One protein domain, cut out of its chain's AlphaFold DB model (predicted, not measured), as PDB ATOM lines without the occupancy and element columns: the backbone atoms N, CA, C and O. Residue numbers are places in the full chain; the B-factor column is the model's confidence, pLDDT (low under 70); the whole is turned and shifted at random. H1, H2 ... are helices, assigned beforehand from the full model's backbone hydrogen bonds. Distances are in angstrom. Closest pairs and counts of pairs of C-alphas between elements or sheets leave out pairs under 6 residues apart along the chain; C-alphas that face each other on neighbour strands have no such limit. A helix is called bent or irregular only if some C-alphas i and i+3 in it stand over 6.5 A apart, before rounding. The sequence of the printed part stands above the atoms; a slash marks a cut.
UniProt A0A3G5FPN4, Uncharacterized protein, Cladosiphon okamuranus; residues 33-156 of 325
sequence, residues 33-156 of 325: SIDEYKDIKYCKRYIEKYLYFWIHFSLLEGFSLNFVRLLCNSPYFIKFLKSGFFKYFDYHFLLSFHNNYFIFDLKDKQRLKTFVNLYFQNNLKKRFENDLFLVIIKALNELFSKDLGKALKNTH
ATOM      1  N   SER A  33      -6.802   6.886  40.757       71.56
ATOM      2  CA  SER A  33      -7.088   5.617  41.438       71.56
ATOM      3  C   SER A  33      -6.996   4.398  40.510       71.56
ATOM      4  O   SER A  33      -7.445   4.387  39.364       71.56
ATOM      5  N   ILE A  34      -6.417   3.314  41.023       71.69
ATOM      6  CA  ILE A  34      -6.313   2.036  40.302       71.69
ATOM      7  C   ILE A  34      -7.698   1.401  40.118       71.69
ATOM      8  O   ILE A  34      -7.940   0.692  39.138       71.69
ATOM      9  N   ASP A  35      -8.604   1.631  41.064       76.06
ATOM     10  CA  ASP A  35      -9.946   1.062  41.023       76.06
ATOM     11  C   ASP A  35     -10.791   1.707  39.919       76.06
ATOM     12  O   ASP A  35     -11.427   0.978  39.159       76.06
ATOM     13  N   GLU A  36     -10.650   3.016  39.685       75.69
ATOM     14  CA  GLU A  36     -11.224   3.699  38.518       75.69
ATOM     15  C   GLU A  36     -10.791   3.028  37.203       75.69
ATOM     16  O   GLU A  36     -11.612   2.731  36.329       75.69
ATOM     17  N   TYR A  37      -9.504   2.680  37.078       75.38
ATOM     18  CA  TYR A  37      -9.015   1.976  35.891       75.38
ATOM     19  C   TYR A  37      -9.659   0.592  35.740       75.38
ATOM     20  O   TYR A  37     -10.062   0.199  34.635       75.38
ATOM     21  N   LYS A  38      -9.750  -0.174  36.833       77.81
ATOM     22  CA  LYS A  38     -10.387  -1.499  36.810       77.81
ATOM     23  C   LYS A  38     -11.844  -1.394  36.366       77.81
ATOM     24  O   LYS A  38     -12.280  -2.236  35.575       77.81
ATOM     25  N   ASP A  39     -12.551  -0.359  36.797       80.81
ATOM     26  CA  ASP A  39     -13.948  -0.124  36.446       80.81
ATOM     27  C   ASP A  39     -14.110   0.276  34.980       80.81
ATOM     28  O   ASP A  39     -14.925  -0.314  34.270       80.81
ATOM     29  N   ILE A  40     -13.256   1.152  34.453       79.19
ATOM     30  CA  ILE A  40     -13.242   1.481  33.020       79.19
ATOM     31  C   ILE A  40     -12.932   0.239  32.175       79.19
ATOM     32  O   ILE A  40     -13.568  -0.012  31.146       79.19
ATOM     33  N   LYS A  41     -11.978  -0.593  32.608       78.38
ATOM     34  CA  LYS A  41     -11.651  -1.861  31.935       78.38
ATOM     35  C   LYS A  41     -12.823  -2.837  31.982       78.38
ATOM     36  O   LYS A  41     -13.054  -3.576  31.018       78.38
ATOM     37  N   TYR A  42     -13.571  -2.841  33.078       82.31
ATOM     38  CA  TYR A  42     -14.798  -3.610  33.205       82.31
ATOM     39  C   TYR A  42     -15.883  -3.094  32.249       82.31
ATOM     40  O   TYR A  42     -16.441  -3.887  31.485       82.31
ATOM     41  N   CYS A  43     -16.107  -1.778  32.193       82.50
ATOM     42  CA  CYS A  43     -17.004  -1.144  31.231       82.50
ATOM     43  C   CYS A  43     -16.628  -1.506  29.795       82.50
ATOM     44  O   CYS A  43     -17.498  -1.866  29.006       82.50
ATOM     45  N   LYS A  44     -15.331  -1.500  29.470       81.50
ATOM     46  CA  LYS A  44     -14.826  -1.906  28.158       81.50
ATOM     47  C   LYS A  44     -15.254  -3.318  27.802       81.50
ATOM     48  O   LYS A  44     -15.932  -3.494  26.796       81.50
ATOM     49  N   ARG A  45     -14.946  -4.304  28.646       81.06
ATOM     50  CA  ARG A  45     -15.364  -5.699  28.421       81.06
ATOM     51  C   ARG A  45     -16.875  -5.825  28.228       81.06
ATOM     52  O   ARG A  45     -17.330  -6.663  27.455       81.06
ATOM     53  N   TYR A  46     -17.657  -5.014  28.933       80.56
ATOM     54  CA  TYR A  46     -19.111  -5.046  28.836       80.56
ATOM     55  C   TYR A  46     -19.629  -4.418  27.530       80.56
ATOM     56  O   TYR A  46     -20.484  -5.008  26.874       80.56
ATOM     57  N   ILE A  47     -19.054  -3.294  27.092       81.06
ATOM     58  CA  ILE A  47     -19.335  -2.697  25.776       81.06
ATOM     59  C   ILE A  47     -18.944  -3.654  24.651       81.06
ATOM     60  O   ILE A  47     -19.727  -3.847  23.730       81.06
ATOM     61  N   GLU A  48     -17.780  -4.301  24.738       80.88
ATOM     62  CA  GLU A  48     -17.348  -5.303  23.757       80.88
ATOM     63  C   GLU A  48     -18.396  -6.410  23.604       80.88
ATOM     64  O   GLU A  48     -18.813  -6.709  22.487       80.88
ATOM     65  N   LYS A  49     -18.894  -6.962  24.719       79.25
ATOM     66  CA  LYS A  49     -19.961  -7.976  24.700       79.25
ATOM     67  C   LYS A  49     -21.226  -7.481  23.999       79.25
ATOM     68  O   LYS A  49     -21.768  -8.203  23.166       79.25
ATOM     69  N   TYR A  50     -21.680  -6.262  24.299       74.75
ATOM     70  CA  TYR A  50     -22.846  -5.682  23.626       74.75
ATOM     71  C   TYR A  50     -22.622  -5.505  22.133       74.75
ATOM     72  O   TYR A  50     -23.504  -5.820  21.340       74.75
ATOM     73  N   LEU A  51     -21.449  -5.019  21.748       79.81
ATOM     74  CA  LEU A  51     -21.125  -4.768  20.355       79.81
ATOM     75  C   LEU A  51     -21.039  -6.065  19.560       79.81
ATOM     76  O   LEU A  51     -21.642  -6.148  18.498       79.81
ATOM     77  N   TYR A  52     -20.405  -7.108  20.097       80.19
ATOM     78  CA  TYR A  52     -20.417  -8.431  19.471       80.19
ATOM     79  C   TYR A  52     -21.824  -9.007  19.344       80.19
ATOM     80  O   TYR A  52     -22.169  -9.527  18.283       80.19
ATOM     81  N   PHE A  53     -22.647  -8.882  20.387       76.69
ATOM     82  CA  PHE A  53     -24.044  -9.298  20.321       76.69
ATOM     83  C   PHE A  53     -24.793  -8.551  19.212       76.69
ATOM     84  O   PHE A  53     -25.479  -9.183  18.416       76.69
ATOM     85  N   TRP A  54     -24.619  -7.232  19.114       74.00
ATOM     86  CA  TRP A  54     -25.238  -6.420  18.067       74.00
ATOM     87  C   TRP A  54     -24.751  -6.795  16.672       74.00
ATOM     88  O   TRP A  54     -25.574  -6.916  15.776       74.00
ATOM     89  N   ILE A  55     -23.455  -7.044  16.482       77.94
ATOM     90  CA  ILE A  55     -22.917  -7.542  15.207       77.94
ATOM     91  C   ILE A  55     -23.597  -8.853  14.839       77.94
ATOM     92  O   ILE A  55     -24.130  -8.976  13.745       77.94
ATOM     93  N   HIS A  56     -23.602  -9.817  15.756       73.44
ATOM     94  CA  HIS A  56     -24.182 -11.130  15.518       73.44
ATOM     95  C   HIS A  56     -25.675 -11.036  15.196       73.44
ATOM     96  O   HIS A  56     -26.131 -11.593  14.205       73.44
ATOM     97  N   PHE A  57     -26.425 -10.284  16.000       71.75
ATOM     98  CA  PHE A  57     -27.852 -10.059  15.813       71.75
ATOM     99  C   PHE A  57     -28.146  -9.365  14.477       71.75
ATOM    100  O   PHE A  57     -28.902  -9.890  13.668       71.75
ATOM    101  N   SER A  58     -27.489  -8.237  14.191       65.44
ATOM    102  CA  SER A  58     -27.679  -7.495  12.940       65.44
ATOM    103  C   SER A  58     -27.249  -8.283  11.702       65.44
ATOM    104  O   SER A  58     -27.853  -8.122  10.644       65.44
ATOM    105  N   LEU A  59     -26.219  -9.126  11.810       66.06
ATOM    106  CA  LEU A  59     -25.757  -9.947  10.695       66.06
ATOM    107  C   LEU A  59     -26.656 -11.160  10.447       66.06
ATOM    108  O   LEU A  59     -26.986 -11.420   9.296       66.06
ATOM    109  N   LEU A  60     -27.071 -11.874  11.495       58.19
ATOM    110  CA  LEU A  60     -27.943 -13.041  11.350       58.19
ATOM    111  C   LEU A  60     -29.378 -12.679  10.972       58.19
ATOM    112  O   LEU A  60     -30.013 -13.438  10.249       58.19
ATOM    113  N   GLU A  61     -29.902 -11.547  11.447       59.03
ATOM    114  CA  GLU A  61     -31.242 -11.102  11.043       59.03
ATOM    115  C   GLU A  61     -31.259 -10.522   9.623       59.03
ATOM    116  O   GLU A  61     -32.283 -10.587   8.947       59.03
ATOM    117  N   GLY A  62     -30.145  -9.940   9.169       54.09
ATOM    118  CA  GLY A  62     -30.088  -9.198   7.908       54.09
ATOM    119  C   GLY A  62     -29.505  -9.955   6.715       54.09
ATOM    120  O   GLY A  62     -29.719  -9.530   5.580       54.09
ATOM    121  N   PHE A  63     -28.746 -11.033   6.935       62.56
ATOM    122  CA  PHE A  63     -27.941 -11.661   5.887       62.56
ATOM    123  C   PHE A  63     -27.914 -13.191   5.977       62.56
ATOM    124  O   PHE A  63     -28.092 -13.787   7.035       62.56
ATOM    125  N   SER A  64     -27.637 -13.841   4.842       63.66
ATOM    126  CA  SER A  64     -27.458 -15.293   4.792       63.66
ATOM    127  C   SER A  64     -26.170 -15.729   5.499       63.66
ATOM    128  O   SER A  64     -25.175 -15.005   5.520       63.66
ATOM    129  N   LEU A  65     -26.143 -16.959   6.019       63.19
ATOM    130  CA  LEU A  65     -24.965 -17.517   6.695       63.19
ATOM    131  C   LEU A  65     -23.705 -17.480   5.807       63.19
ATOM    132  O   LEU A  65     -22.611 -17.177   6.280       63.19
ATOM    133  N   ASN A  66     -23.866 -17.733   4.505       63.66
ATOM    134  CA  ASN A  66     -22.775 -17.673   3.529       63.66
ATOM    135  C   ASN A  66     -22.227 -16.252   3.377       63.66
ATOM    136  O   ASN A  66     -21.013 -16.061   3.339       63.66
ATOM    137  N   PHE A  67     -23.106 -15.250   3.356       67.19
ATOM    138  CA  PHE A  67     -22.692 -13.854   3.334       67.19
ATOM    139  C   PHE A  67     -21.911 -13.478   4.594       67.19
ATOM    140  O   PHE A  67     -20.862 -12.846   4.507       67.19
ATOM    141  N   VAL A  68     -22.388 -13.909   5.763       67.38
ATOM    142  CA  VAL A  68     -21.699 -13.666   7.035       67.38
ATOM    143  C   VAL A  68     -20.309 -14.309   7.035       67.38
ATOM    144  O   VAL A  68     -19.348 -13.661   7.438       67.38
ATOM    145  N   ARG A  69     -20.162 -15.534   6.511       67.06
ATOM    146  CA  ARG A  69     -18.853 -16.195   6.346       67.06
ATOM    147  C   ARG A  69     -17.911 -15.393   5.443       67.06
ATOM    148  O   ARG A  69     -16.764 -15.164   5.818       67.06
ATOM    149  N   LEU A  70     -18.391 -14.924   4.290       71.44
ATOM    150  CA  LEU A  70     -17.601 -14.090   3.376       71.44
ATOM    151  C   LEU A  70     -17.186 -12.764   4.023       71.44
ATOM    152  O   LEU A  70     -16.031 -12.355   3.914       71.44
ATOM    153  N   LEU A  71     -18.105 -12.120   4.743       73.81
ATOM    154  CA  LEU A  71     -17.837 -10.889   5.478       73.81
ATOM    155  C   LEU A  71     -16.759 -11.103   6.549       73.81
ATOM    156  O   LEU A  71     -15.827 -10.306   6.639       73.81
ATOM    157  N   CYS A  72     -16.844 -12.197   7.311       77.19
ATOM    158  CA  CYS A  72     -15.855 -12.569   8.327       77.19
ATOM    159  C   CYS A  72     -14.447 -12.791   7.756       77.19
ATOM    160  O   CYS A  72     -13.473 -12.595   8.480       77.19
ATOM    161  N   ASN A  73     -14.332 -13.125   6.469       77.56
ATOM    162  CA  ASN A  73     -13.053 -13.286   5.779       77.56
ATOM    163  C   ASN A  73     -12.497 -11.970   5.203       77.56
ATOM    164  O   ASN A  73     -11.344 -11.938   4.768       77.56
ATOM    165  N   SER A  74     -13.268 -10.875   5.188       79.69
ATOM    166  CA  SER A  74     -12.770  -9.595   4.676       79.69
ATOM    167  C   SER A  74     -11.732  -8.985   5.629       79.69
ATOM    168  O   SER A  74     -12.020  -8.805   6.819       79.69
ATOM    169  N   PRO A  75     -10.557  -8.550   5.133       84.69
ATOM    170  CA  PRO A  75      -9.561  -7.854   5.942       84.69
ATOM    171  C   PRO A  75     -10.109  -6.572   6.580       84.69
ATOM    172  O   PRO A  75      -9.703  -6.236   7.692       84.69
ATOM    173  N   TYR A  76     -11.055  -5.869   5.944       85.69
ATOM    174  CA  TYR A  76     -11.692  -4.688   6.540       85.69
ATOM    175  C   TYR A  76     -12.540  -5.046   7.756       85.69
ATOM    176  O   TYR A  76     -12.473  -4.355   8.775       85.69
ATOM    177  N   PHE A  77     -13.313  -6.127   7.663       83.50
ATOM    178  CA  PHE A  77     -14.156  -6.587   8.759       83.50
ATOM    179  C   PHE A  77     -13.316  -7.162   9.903       83.50
ATOM    180  O   PHE A  77     -13.511  -6.794  11.062       83.50
ATOM    181  N   ILE A  78     -12.287  -7.953   9.585       82.88
ATOM    182  CA  ILE A  78     -11.310  -8.442  10.566       82.88
ATOM    183  C   ILE A  78     -10.615  -7.265  11.260       82.88
ATOM    184  O   ILE A  78     -10.521  -7.242  12.487       82.88
ATOM    185  N   LYS A  79     -10.154  -6.259  10.505       85.50
ATOM    186  CA  LYS A  79      -9.523  -5.056  11.068       85.50
ATOM    187  C   LYS A  79     -10.493  -4.273  11.946       85.50
ATOM    188  O   LYS A  79     -10.078  -3.773  12.985       85.50
ATOM    189  N   PHE A  80     -11.766  -4.183  11.573       84.44
ATOM    190  CA  PHE A  80     -12.790  -3.546  12.398       84.44
ATOM    191  C   PHE A  80     -12.953  -4.257  13.745       84.44
ATOM    192  O   PHE A  80     -12.852  -3.599  14.780       84.44
ATOM    193  N   LEU A  81     -13.092  -5.586  13.747       81.19
ATOM    194  CA  LEU A  81     -13.172  -6.375  14.979       81.19
ATOM    195  C   LEU A  81     -11.891  -6.260  15.824       81.19
ATOM    196  O   LEU A  81     -11.965  -6.089  17.038       81.19
ATOM    197  N   LYS A  82     -10.712  -6.294  15.184       76.81
ATOM    198  CA  LYS A  82      -9.402  -6.190  15.852       76.81
ATOM    199  C   LYS A  82      -9.066  -4.785  16.348       76.81
ATOM    200  O   LYS A  82      -8.307  -4.663  17.304       76.81
ATOM    201  N   SER A  83      -9.619  -3.731  15.736       70.12
ATOM    202  CA  SER A  83      -9.348  -2.332  16.116       70.12
ATOM    203  C   SER A  83      -9.742  -2.011  17.559       70.12
ATOM    204  O   SER A  83      -9.306  -1.002  18.110       70.12
ATOM    205  N   GLY A  84     -10.510  -2.906  18.186       63.94
ATOM    206  CA  GLY A  84     -10.888  -2.809  19.575       63.94
ATOM    207  C   GLY A  84     -11.935  -1.726  19.778       63.94
ATOM    208  O   GLY A  84     -11.961  -0.670  19.148       63.94
ATOM    209  N   PHE A  85     -12.833  -1.972  20.717       69.94
ATOM    210  CA  PHE A  85     -13.959  -1.075  20.936       69.94
ATOM    211  C   PHE A  85     -13.599   0.139  21.813       69.94
ATOM    212  O   PHE A  85     -14.455   0.962  22.122       69.94
ATOM    213  N   PHE A  86     -12.313   0.315  22.151       66.25
ATOM    214  CA  PHE A  86     -11.801   1.489  22.869       66.25
ATOM    215  C   PHE A  86     -12.013   2.801  22.110       66.25
ATOM    216  O   PHE A  86     -12.123   3.849  22.739       66.25
ATOM    217  N   LYS A  87     -12.129   2.778  20.775       73.88
ATOM    218  CA  LYS A  87     -12.461   3.989  20.006       73.88
ATOM    219  C   LYS A  87     -13.824   4.594  20.379       73.88
ATOM    220  O   LYS A  87     -14.039   5.774  20.124       73.88
ATOM    221  N   TYR A  88     -14.709   3.807  20.996       75.94
ATOM    222  CA  TYR A  88     -16.014   4.248  21.497       75.94
ATOM    223  C   TYR A  88     -15.958   4.829  22.919       75.94
ATOM    224  O   TYR A  88     -16.959   5.333  23.412       75.94
ATOM    225  N   PHE A  89     -14.790   4.797  23.564       76.50
ATOM    226  CA  PHE A  89     -14.508   5.510  24.806       76.50
ATOM    227  C   PHE A  89     -13.925   6.874  24.419       76.50
ATOM    228  O   PHE A  89     -12.705   7.076  24.341       76.50
ATOM    229  N   ASP A  90     -14.814   7.776  24.019       75.31
ATOM    230  CA  ASP A  90     -14.498   9.167  23.714       75.31
ATOM    231  C   ASP A  90     -14.634  10.054  24.954       75.31
ATOM    232  O   ASP A  90     -15.046   9.590  26.012       75.31
ATOM    233  N   TYR A  91     -14.263  11.329  24.822       77.19
ATOM    234  CA  TYR A  91     -14.375  12.318  25.896       77.19
ATOM    235  C   TYR A  91     -15.738  12.276  26.592       77.19
ATOM    236  O   TYR A  91     -15.808  12.242  27.814       77.19
ATOM    237  N   HIS A  92     -16.818  12.192  25.812       83.19
ATOM    238  CA  HIS A  92     -18.174  12.152  26.342       83.19
ATOM    239  C   HIS A  92     -18.413  10.924  27.231       83.19
ATOM    240  O   HIS A  92     -19.066  11.044  28.270       83.19
ATOM    241  N   PHE A  93     -17.855   9.758  26.879       85.12
ATOM    242  CA  PHE A  93     -17.917   8.575  27.741       85.12
ATOM    243  C   PHE A  93     -17.179   8.830  29.047       85.12
ATOM    244  O   PHE A  93     -17.731   8.556  30.107       85.12
ATOM    245  N   LEU A  94     -15.949   9.346  28.968       82.62
ATOM    246  CA  LEU A  94     -15.094   9.536  30.141       82.62
ATOM    247  C   LEU A  94     -15.680  10.577  31.095       82.62
ATOM    248  O   LEU A  94     -15.743  10.325  32.290       82.62
ATOM    249  N   LEU A  95     -16.200  11.684  30.566       81.94
ATOM    250  CA  LEU A  95     -16.891  12.713  31.338       81.94
ATOM    251  C   LEU A  95     -18.181  12.173  31.970       81.94
ATOM    252  O   LEU A  95     -18.450  12.401  33.147       81.94
ATOM    253  N   SER A  96     -18.973  11.409  31.209       83.69
ATOM    254  CA  SER A  96     -20.178  10.768  31.747       83.69
ATOM    255  C   SER A  96     -19.823   9.773  32.848       83.69
ATOM    256  O   SER A  96     -20.506   9.715  33.864       83.69
ATOM    257  N   PHE A  97     -18.760   8.995  32.656       82.94
ATOM    258  CA  PHE A  97     -18.272   8.055  33.650       82.94
ATOM    259  C   PHE A  97     -17.822   8.798  34.907       82.94
ATOM    260  O   PHE A  97     -18.339   8.500  35.973       82.94
ATOM    261  N   HIS A  98     -16.970   9.813  34.770       80.38
ATOM    262  CA  HIS A  98     -16.473  10.672  35.848       80.38
ATOM    263  C   HIS A  98     -17.610  11.260  36.696       80.38
ATOM    264  O   HIS A  98     -17.639  11.090  37.911       80.38
ATOM    265  N   ASN A  99     -18.617  11.854  36.051       78.75
ATOM    266  CA  ASN A  99     -19.745  12.479  36.749       78.75
ATOM    267  C   ASN A  99     -20.647  11.473  37.480       78.75
ATOM    268  O   ASN A  99     -21.345  11.841  38.419       78.75
ATOM    269  N   ASN A 100     -20.652  10.211  37.050       73.75
ATOM    270  CA  ASN A 100     -21.402   9.150  37.718       73.75
ATOM    271  C   ASN A 100     -20.534   8.355  38.708       73.75
ATOM    272  O   ASN A 100     -21.079   7.705  39.596       73.75
ATOM    273  N   TYR A 101     -19.204   8.422  38.588       69.19
ATOM    274  CA  TYR A 101     -18.254   7.673  39.407       69.19
ATOM    275  C   TYR A 101     -18.399   8.012  40.890       69.19
ATOM    276  O   TYR A 101     -18.487   7.111  41.716       69.19
ATOM    277  N   PHE A 102     -18.568   9.296  41.215       56.50
ATOM    278  CA  PHE A 102     -18.787   9.774  42.584       56.50
ATOM    279  C   PHE A 102     -20.102   9.320  43.232       56.50
ATOM    280  O   PHE A 102     -20.264   9.433  44.443       56.50
ATOM    281  N   ILE A 103     -21.048   8.807  42.443       55.59
ATOM    282  CA  ILE A 103     -22.343   8.300  42.925       55.59
ATOM    283  C   ILE A 103     -22.277   6.774  43.144       55.59
ATOM    284  O   ILE A 103     -23.157   6.167  43.767       55.59
ATOM    285  N   PHE A 104     -21.245   6.112  42.618       58.69
ATOM    286  CA  PHE A 104     -21.080   4.674  42.740       58.69
ATOM    287  C   PHE A 104     -20.271   4.330  43.988       58.69
ATOM    288  O   PHE A 104     -19.104   4.682  44.107       58.69
ATOM    289  N   ASP A 105     -20.865   3.544  44.888       58.66
ATOM    290  CA  ASP A 105     -20.056   2.770  45.823       58.66
ATOM    291  C   ASP A 105     -19.130   1.857  45.011       58.66
ATOM    292  O   ASP A 105     -19.599   1.109  44.144       58.66
ATOM    293  N   LEU A 106     -17.832   1.879  45.338       56.03
ATOM    294  CA  LEU A 106     -16.709   1.160  44.697       56.03
ATOM    295  C   LEU A 106     -16.915  -0.363  44.494       56.03
ATOM    296  O   LEU A 106     -16.044  -1.054  43.967       56.03
ATOM    297  N   LYS A 107     -18.042  -0.931  44.938       59.62
ATOM    298  CA  LYS A 107     -18.348  -2.368  44.891       59.62
ATOM    299  C   LYS A 107     -19.526  -2.740  43.987       59.62
ATOM    300  O   LYS A 107     -19.714  -3.930  43.723       59.62
ATOM    301  N   ASP A 108     -20.303  -1.787  43.470       72.06
ATOM    302  CA  ASP A 108     -21.529  -2.120  42.738       72.06
ATOM    303  C   ASP A 108     -21.309  -2.278  41.218       72.06
ATOM    304  O   ASP A 108     -21.600  -1.405  40.393       72.06
ATOM    305  N   LYS A 109     -20.848  -3.472  40.817       77.25
ATOM    306  CA  LYS A 109     -20.730  -3.865  39.397       77.25
ATOM    307  C   LYS A 109     -22.059  -3.805  38.639       77.25
ATOM    308  O   LYS A 109     -22.038  -3.781  37.405       77.25
ATOM    309  N   GLN A 110     -23.204  -3.847  39.320       80.31
ATOM    310  CA  GLN A 110     -24.510  -3.794  38.673       80.31
ATOM    311  C   GLN A 110     -24.827  -2.376  38.205       80.31
ATOM    312  O   GLN A 110     -25.287  -2.205  37.077       80.31
ATOM    313  N   ARG A 111     -24.461  -1.359  38.988       77.62
ATOM    314  CA  ARG A 111     -24.544   0.043  38.554       77.62
ATOM    315  C   ARG A 111     -23.665   0.330  37.342       77.62
ATOM    316  O   ARG A 111     -24.152   0.929  36.386       77.62
ATOM    317  N   LEU A 112     -22.435  -0.194  37.309       82.50
ATOM    318  CA  LEU A 112     -21.565  -0.084  36.126       82.50
ATOM    319  C   LEU A 112     -22.203  -0.715  34.879       82.50
ATOM    320  O   LEU A 112     -22.137  -0.139  33.794       82.50
ATOM    321  N   LYS A 113     -22.860  -1.877  35.016       83.94
ATOM    322  CA  LYS A 113     -23.605  -2.496  33.904       83.94
ATOM    323  C   LYS A 113     -24.750  -1.597  33.433       83.94
ATOM    324  O   LYS A 113     -24.900  -1.403  32.228       83.94
ATOM    325  N   THR A 114     -25.533  -1.044  34.360       84.12
ATOM    326  CA  THR A 114     -26.650  -0.142  34.048       84.12
ATOM    327  C   THR A 114     -26.168   1.118  33.336       84.12
ATOM    328  O   THR A 114     -26.703   1.451  32.279       84.12
ATOM    329  N   PHE A 115     -25.115   1.764  33.848       86.56
ATOM    330  CA  PHE A 115     -24.478   2.920  33.216       86.56
ATOM    331  C   PHE A 115     -24.049   2.601  31.783       86.56
ATOM    332  O   PHE A 115     -24.451   3.290  30.847       86.56
ATOM    333  N   VAL A 116     -23.290   1.519  31.593       86.12
ATOM    334  CA  VAL A 116     -22.800   1.128  30.268       86.12
ATOM    335  C   VAL A 116     -23.949   0.833  29.310       86.12
ATOM    336  O   VAL A 116     -23.887   1.245  28.155       86.12
ATOM    337  N   ASN A 117     -24.995   0.141  29.765       85.19
ATOM    338  CA  ASN A 117     -26.148  -0.166  28.926       85.19
ATOM    339  C   ASN A 117     -26.859   1.121  28.480       85.19
ATOM    340  O   ASN A 117     -27.072   1.326  27.286       85.19
ATOM    341  N   LEU A 118     -27.152   2.032  29.411       85.06
ATOM    342  CA  LEU A 118     -27.788   3.313  29.094       85.06
ATOM    343  C   LEU A 118     -26.919   4.167  28.168       85.06
ATOM    344  O   LEU A 118     -27.411   4.697  27.170       85.06
ATOM    345  N   TYR A 119     -25.618   4.255  28.452       87.12
ATOM    346  CA  TYR A 119     -24.681   4.990  27.614       87.12
ATOM    347  C   TYR A 119     -24.612   4.396  26.205       87.12
ATOM    348  O   TYR A 119     -24.637   5.124  25.209       87.12
ATOM    349  N   PHE A 120     -24.570   3.066  26.109       85.00
ATOM    350  CA  PHE A 120     -24.564   2.371  24.836       85.00
ATOM    351  C   PHE A 120     -25.816   2.702  24.016       85.00
ATOM    352  O   PHE A 120     -25.685   3.128  22.867       85.00
ATOM    353  N   GLN A 121     -27.009   2.572  24.603       84.44
ATOM    354  CA  GLN A 121     -28.270   2.843  23.906       84.44
ATOM    355  C   GLN A 121     -28.385   4.301  23.452       84.44
ATOM    356  O   GLN A 121     -28.796   4.557  22.320       84.44
ATOM    357  N   ASN A 122     -28.003   5.249  24.310       84.31
ATOM    358  CA  ASN A 122     -28.227   6.668  24.052       84.31
ATOM    359  C   ASN A 122     -27.181   7.282  23.116       84.31
ATOM    360  O   ASN A 122     -27.530   8.127  22.294       84.31
ATOM    361  N   ASN A 123     -25.919   6.850  23.223       83.31
ATOM    362  CA  ASN A 123     -24.793   7.575  22.624       83.31
ATOM    363  C   ASN A 123     -23.984   6.737  21.628       83.31
ATOM    364  O   ASN A 123     -23.522   7.264  20.615       83.31
ATOM    365  N   LEU A 124     -23.807   5.432  21.871       84.50
ATOM    366  CA  LEU A 124     -22.907   4.613  21.048       84.50
ATOM    367  C   LEU A 124     -23.606   3.845  19.944       84.50
ATOM    368  O   LEU A 124     -23.040   3.731  18.860       84.50
ATOM    369  N   LYS A 125     -24.815   3.336  20.187       83.38
ATOM    370  CA  LYS A 125     -25.506   2.412  19.285       83.38
ATOM    371  C   LYS A 125     -25.551   2.929  17.847       83.38
ATOM    372  O   LYS A 125     -25.061   2.263  16.946       83.38
ATOM    373  N   LYS A 126     -26.041   4.153  17.637       80.38
ATOM    374  CA  LYS A 126     -26.167   4.746  16.295       80.38
ATOM    375  C   LYS A 126     -24.811   4.949  15.607       80.38
ATOM    376  O   LYS A 126     -24.671   4.709  14.411       80.38
ATOM    377  N   ARG A 127     -23.800   5.401  16.355       82.56
ATOM    378  CA  ARG A 127     -22.437   5.589  15.831       82.56
ATOM    379  C   ARG A 127     -21.810   4.249  15.455       82.56
ATOM    380  O   ARG A 127     -21.186   4.134  14.406       82.56
ATOM    381  N   PHE A 128     -22.012   3.243  16.295       84.44
ATOM    382  CA  PHE A 128     -21.563   1.886  16.054       84.44
ATOM    383  C   PHE A 128     -22.235   1.264  14.823       84.44
ATOM    384  O   PHE A 128     -21.540   0.720  13.972       84.44
ATOM    385  N   GLU A 129     -23.557   1.385  14.693       80.00
ATOM    386  CA  GLU A 129     -24.313   0.911  13.527       80.00
ATOM    387  C   GLU A 129     -23.791   1.538  12.227       80.00
ATOM    388  O   GLU A 129     -23.585   0.834  11.239       80.00
ATOM    389  N   ASN A 130     -23.505   2.844  12.237       79.31
ATOM    390  CA  ASN A 130     -22.920   3.535  11.087       79.31
ATOM    391  C   ASN A 130     -21.525   2.999  10.738       79.31
ATOM    392  O   ASN A 130     -21.243   2.734   9.570       79.31
ATOM    393  N   ASP A 131     -20.658   2.815  11.737       83.94
ATOM    394  CA  ASP A 131     -19.323   2.251  11.534       83.94
ATOM    395  C   ASP A 131     -19.395   0.819  10.980       83.94
ATOM    396  O   ASP A 131     -18.684   0.490  10.029       83.94
ATOM    397  N   LEU A 132     -20.267  -0.021  11.546       82.88
ATOM    398  CA  LEU A 132     -20.500  -1.390  11.090       82.88
ATOM    399  C   LEU A 132     -20.974  -1.398   9.633       82.88
ATOM    400  O   LEU A 132     -20.438  -2.137   8.811       82.88
ATOM    401  N   PHE A 133     -21.925  -0.530   9.289       78.81
ATOM    402  CA  PHE A 133     -22.441  -0.403   7.930       78.81
ATOM    403  C   PHE A 133     -21.361   0.028   6.929       78.81
ATOM    404  O   PHE A 133     -21.241  -0.556   5.851       78.81
ATOM    405  N   LEU A 134     -20.525   1.005   7.291       78.94
ATOM    406  CA  LEU A 134     -19.400   1.440   6.458       78.94
ATOM    407  C   LEU A 134     -18.392   0.314   6.221       78.94
ATOM    408  O   LEU A 134     -17.858   0.186   5.119       78.94
ATOM    409  N   VAL A 135     -18.128  -0.505   7.237       83.25
ATOM    410  CA  VAL A 135     -17.225  -1.654   7.116       83.25
ATOM    411  C   VAL A 135     -17.827  -2.733   6.228       83.25
ATOM    412  O   VAL A 135     -17.115  -3.253   5.374       83.25
ATOM    413  N   ILE A 136     -19.124  -3.024   6.363       76.31
ATOM    414  CA  ILE A 136     -19.825  -3.959   5.474       76.31
ATOM    415  C   ILE A 136     -19.746  -3.472   4.024       76.31
ATOM    416  O   ILE A 136     -19.399  -4.256   3.146       76.31
ATOM    417  N   ILE A 137     -19.977  -2.182   3.757       73.31
ATOM    418  CA  ILE A 137     -19.833  -1.612   2.405       73.31
ATOM    419  C   ILE A 137     -18.405  -1.777   1.878       73.31
ATOM    420  O   ILE A 137     -18.220  -2.152   0.724       73.31
ATOM    421  N   LYS A 138     -17.388  -1.496   2.699       77.50
ATOM    422  CA  LYS A 138     -15.986  -1.656   2.282       77.50
ATOM    423  C   LYS A 138     -15.651  -3.112   1.974       77.50
ATOM    424  O   LYS A 138     -15.041  -3.376   0.943       77.50
ATOM    425  N   ALA A 139     -16.086  -4.033   2.830       78.56
ATOM    426  CA  ALA A 139     -15.909  -5.464   2.628       78.56
ATOM    427  C   ALA A 139     -16.611  -5.943   1.349       78.56
ATOM    428  O   ALA A 139     -16.020  -6.667   0.555       78.56
ATOM    429  N   LEU A 140     -17.834  -5.469   1.105       70.00
ATOM    430  CA  LEU A 140     -18.566  -5.729  -0.129       70.00
ATOM    431  C   LEU A 140     -17.808  -5.216  -1.348       70.00
ATOM    432  O   LEU A 140     -17.574  -5.979  -2.275       70.00
ATOM    433  N   ASN A 141     -17.394  -3.949  -1.349       70.69
ATOM    434  CA  ASN A 141     -16.671  -3.358  -2.474       70.69
ATOM    435  C   ASN A 141     -15.374  -4.111  -2.782       70.69
ATOM    436  O   ASN A 141     -15.003  -4.217  -3.946       70.69
ATOM    437  N   GLU A 142     -14.694  -4.645  -1.771       76.31
ATOM    438  CA  GLU A 142     -13.509  -5.482  -1.954       76.31
ATOM    439  C   GLU A 142     -13.850  -6.833  -2.593       76.31
ATOM    440  O   GLU A 142     -13.198  -7.223  -3.561       76.31
ATOM    441  N   LEU A 143     -14.870  -7.529  -2.077       67.12
ATOM    442  CA  LEU A 143     -15.346  -8.802  -2.627       67.12
ATOM    443  C   LEU A 143     -15.783  -8.624  -4.081       67.12
ATOM    444  O   LEU A 143     -15.278  -9.311  -4.964       67.12
ATOM    445  N   PHE A 144     -16.613  -7.610  -4.343       63.59
ATOM    446  CA  PHE A 144     -16.988  -7.225  -5.695       63.59
ATOM    447  C   PHE A 144     -15.753  -6.892  -6.522       63.59
ATOM    448  O   PHE A 144     -15.618  -7.440  -7.591       63.59
ATOM    449  N   SER A 145     -14.798  -6.086  -6.063       63.72
ATOM    450  CA  SER A 145     -13.619  -5.756  -6.885       63.72
ATOM    451  C   SER A 145     -12.739  -6.974  -7.200       63.72
ATOM    452  O   SER A 145     -12.134  -7.018  -8.267       63.72
ATOM    453  N   LYS A 146     -12.674  -7.975  -6.315       59.81
ATOM    454  CA  LYS A 146     -11.922  -9.223  -6.532       59.81
ATOM    455  C   LYS A 146     -12.646 -10.187  -7.471       59.81
ATOM    456  O   LYS A 146     -12.018 -10.715  -8.387       59.81
ATOM    457  N   ASP A 147     -13.943 -10.393  -7.270       54.50
ATOM    458  CA  ASP A 147     -14.753 -11.306  -8.085       54.50
ATOM    459  C   ASP A 147     -15.095 -10.684  -9.441       54.50
ATOM    460  O   ASP A 147     -14.943 -11.328 -10.477       54.50
ATOM    461  N   LEU A 148     -15.435  -9.393  -9.453       42.00
ATOM    462  CA  LEU A 148     -15.510  -8.578 -10.659       42.00
ATOM    463  C   LEU A 148     -14.126  -8.545 -11.305       42.00
ATOM    464  O   LEU A 148     -14.062  -8.788 -12.484       42.00
ATOM    465  N   GLY A 149     -13.008  -8.375 -10.592       41.41
ATOM    466  CA  GLY A 149     -11.656  -8.429 -11.176       41.41
ATOM    467  C   GLY A 149     -11.321  -9.755 -11.879       41.41
ATOM    468  O   GLY A 149     -10.671  -9.757 -12.924       41.41
ATOM    469  N   LYS A 150     -11.815 -10.884 -11.354       43.47
ATOM    470  CA  LYS A 150     -11.729 -12.202 -12.005       43.47
ATOM    471  C   LYS A 150     -12.671 -12.323 -13.208       43.47
ATOM    472  O   LYS A 150     -12.257 -12.856 -14.230       43.47
ATOM    473  N   ALA A 151     -13.893 -11.796 -13.119       38.53
ATOM    474  CA  ALA A 151     -14.855 -11.760 -14.226       38.53
ATOM    475  C   ALA A 151     -14.485 -10.732 -15.324       38.53
ATOM    476  O   ALA A 151     -14.768 -10.932 -16.502       38.53
ATOM    477  N   LEU A 152     -13.795  -9.652 -14.946       32.62
ATOM    478  CA  LEU A 152     -13.347  -8.523 -15.767       32.62
ATOM    479  C   LEU A 152     -12.158  -8.880 -16.650       32.62
ATOM    480  O   LEU A 152     -11.952  -8.201 -17.651       32.62
ATOM    481  N   LYS A 153     -11.423  -9.959 -16.349       41.66
ATOM    482  CA  LYS A 153     -10.492 -10.552 -17.321       41.66
ATOM    483  C   LYS A 153     -11.207 -11.063 -18.578       41.66
ATOM    484  O   LYS A 153     -10.547 -11.225 -19.594       41.66
ATOM    485  N   ASN A 154     -12.532 -11.253 -18.533       40.28
ATOM    486  CA  ASN A 154     -13.276 -11.886 -19.619       40.28
ATOM    487  C   ASN A 154     -14.289 -10.997 -20.355       40.28
ATOM    488  O   ASN A 154     -14.813 -11.462 -21.358       40.28
ATOM    489  N   THR A 155     -14.591  -9.752 -19.960       38.84
ATOM    490  CA  THR A 155     -15.538  -8.923 -20.750       38.84
ATOM    491  C   THR A 155     -15.391  -7.408 -20.537       38.84
ATOM    492  O   THR A 155     -15.623  -6.879 -19.452       38.84
ATOM    493  N   HIS A 156     -15.087  -6.685 -21.621       37.16
ATOM    494  CA  HIS A 156     -14.836  -5.234 -21.641       37.16
ATOM    495  C   HIS A 156     -16.089  -4.340 -21.805       37.16
ATOM    496  O   HIS A 156     -15.962  -3.122 -21.820       37.16
TER     497      HIS A 156
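Overview. This is residues 33 to 156 of the 325 residues of an uncharacterized protein of Cladosiphon okamuranus (UniProt A0A3G5FPN4). Two long helices, H1 and the bent H6, make a loose, elongated frame: H1 crosses the first arm of H6, H6a, and the second arm, H6b, extends the length. Between them the chain folds back through four shorter helices, H2 and H3 packing on H6b, H4 on H1, and H5 near H1 and H6a; residues 144 to 156 stick out as a tail. The printed part has 124 residues with six named helices, H1 to H6 in chain order, and no named strand: all helix. It is loose, with a radius of gyration of the C-alphas of 18.8 A and spans of 67 by 25 by 21 A.

Along the chain. H1, residues 34 to 62, begins at C-alpha 34 (-6.313, 2.036, 40.302) and is 41.7 A long. H2 is residues 65 to 72, H3 75 to 82, H4 85 to 88 and H5 91 to 101. H6, residues 109 to 152, was assigned as one helix by its hydrogen bonds but is bent: C-alphas 123 and 126 are 7.1 A apart. Its arms are H6a, residues 109 to 123, 20.7 A, and H6b, residues 126 to 152, 37.0 A, ending at C-alpha 152 (-13.347, -8.523, -15.767).

Arrangement. H6, the hub, has arms at a steep tilt of 63 degrees. H1, with residues 39 to 47 alone, touches H6a at a steep tilt of 52 degrees, the same way; their closest C-alphas, Cys 43 and Val 116, are 6.3 A apart. H3 touches H6b, residues 135 to 139 alone, at a shallow tilt of 27 degrees, opposite ways, closest at C-alphas Tyr 76 and Ala 139, 5.8 A. H2 only just touches H6b, with 3 pairs of C-alphas within 8 A. Every O i to N i+4 pair is within hydrogen-bond range in H1, H2, H3, H5, H6a and H6b; H4 is too short for one.

Size, cuts and confidence. The C-alphas farthest apart, Asp 105 and His 156, are 68.1 A apart. The printed part has no cut and no long link. Confidence is under 70 at residues 58 to 69, 84 to 86, 101 to 107 and 143 to 156.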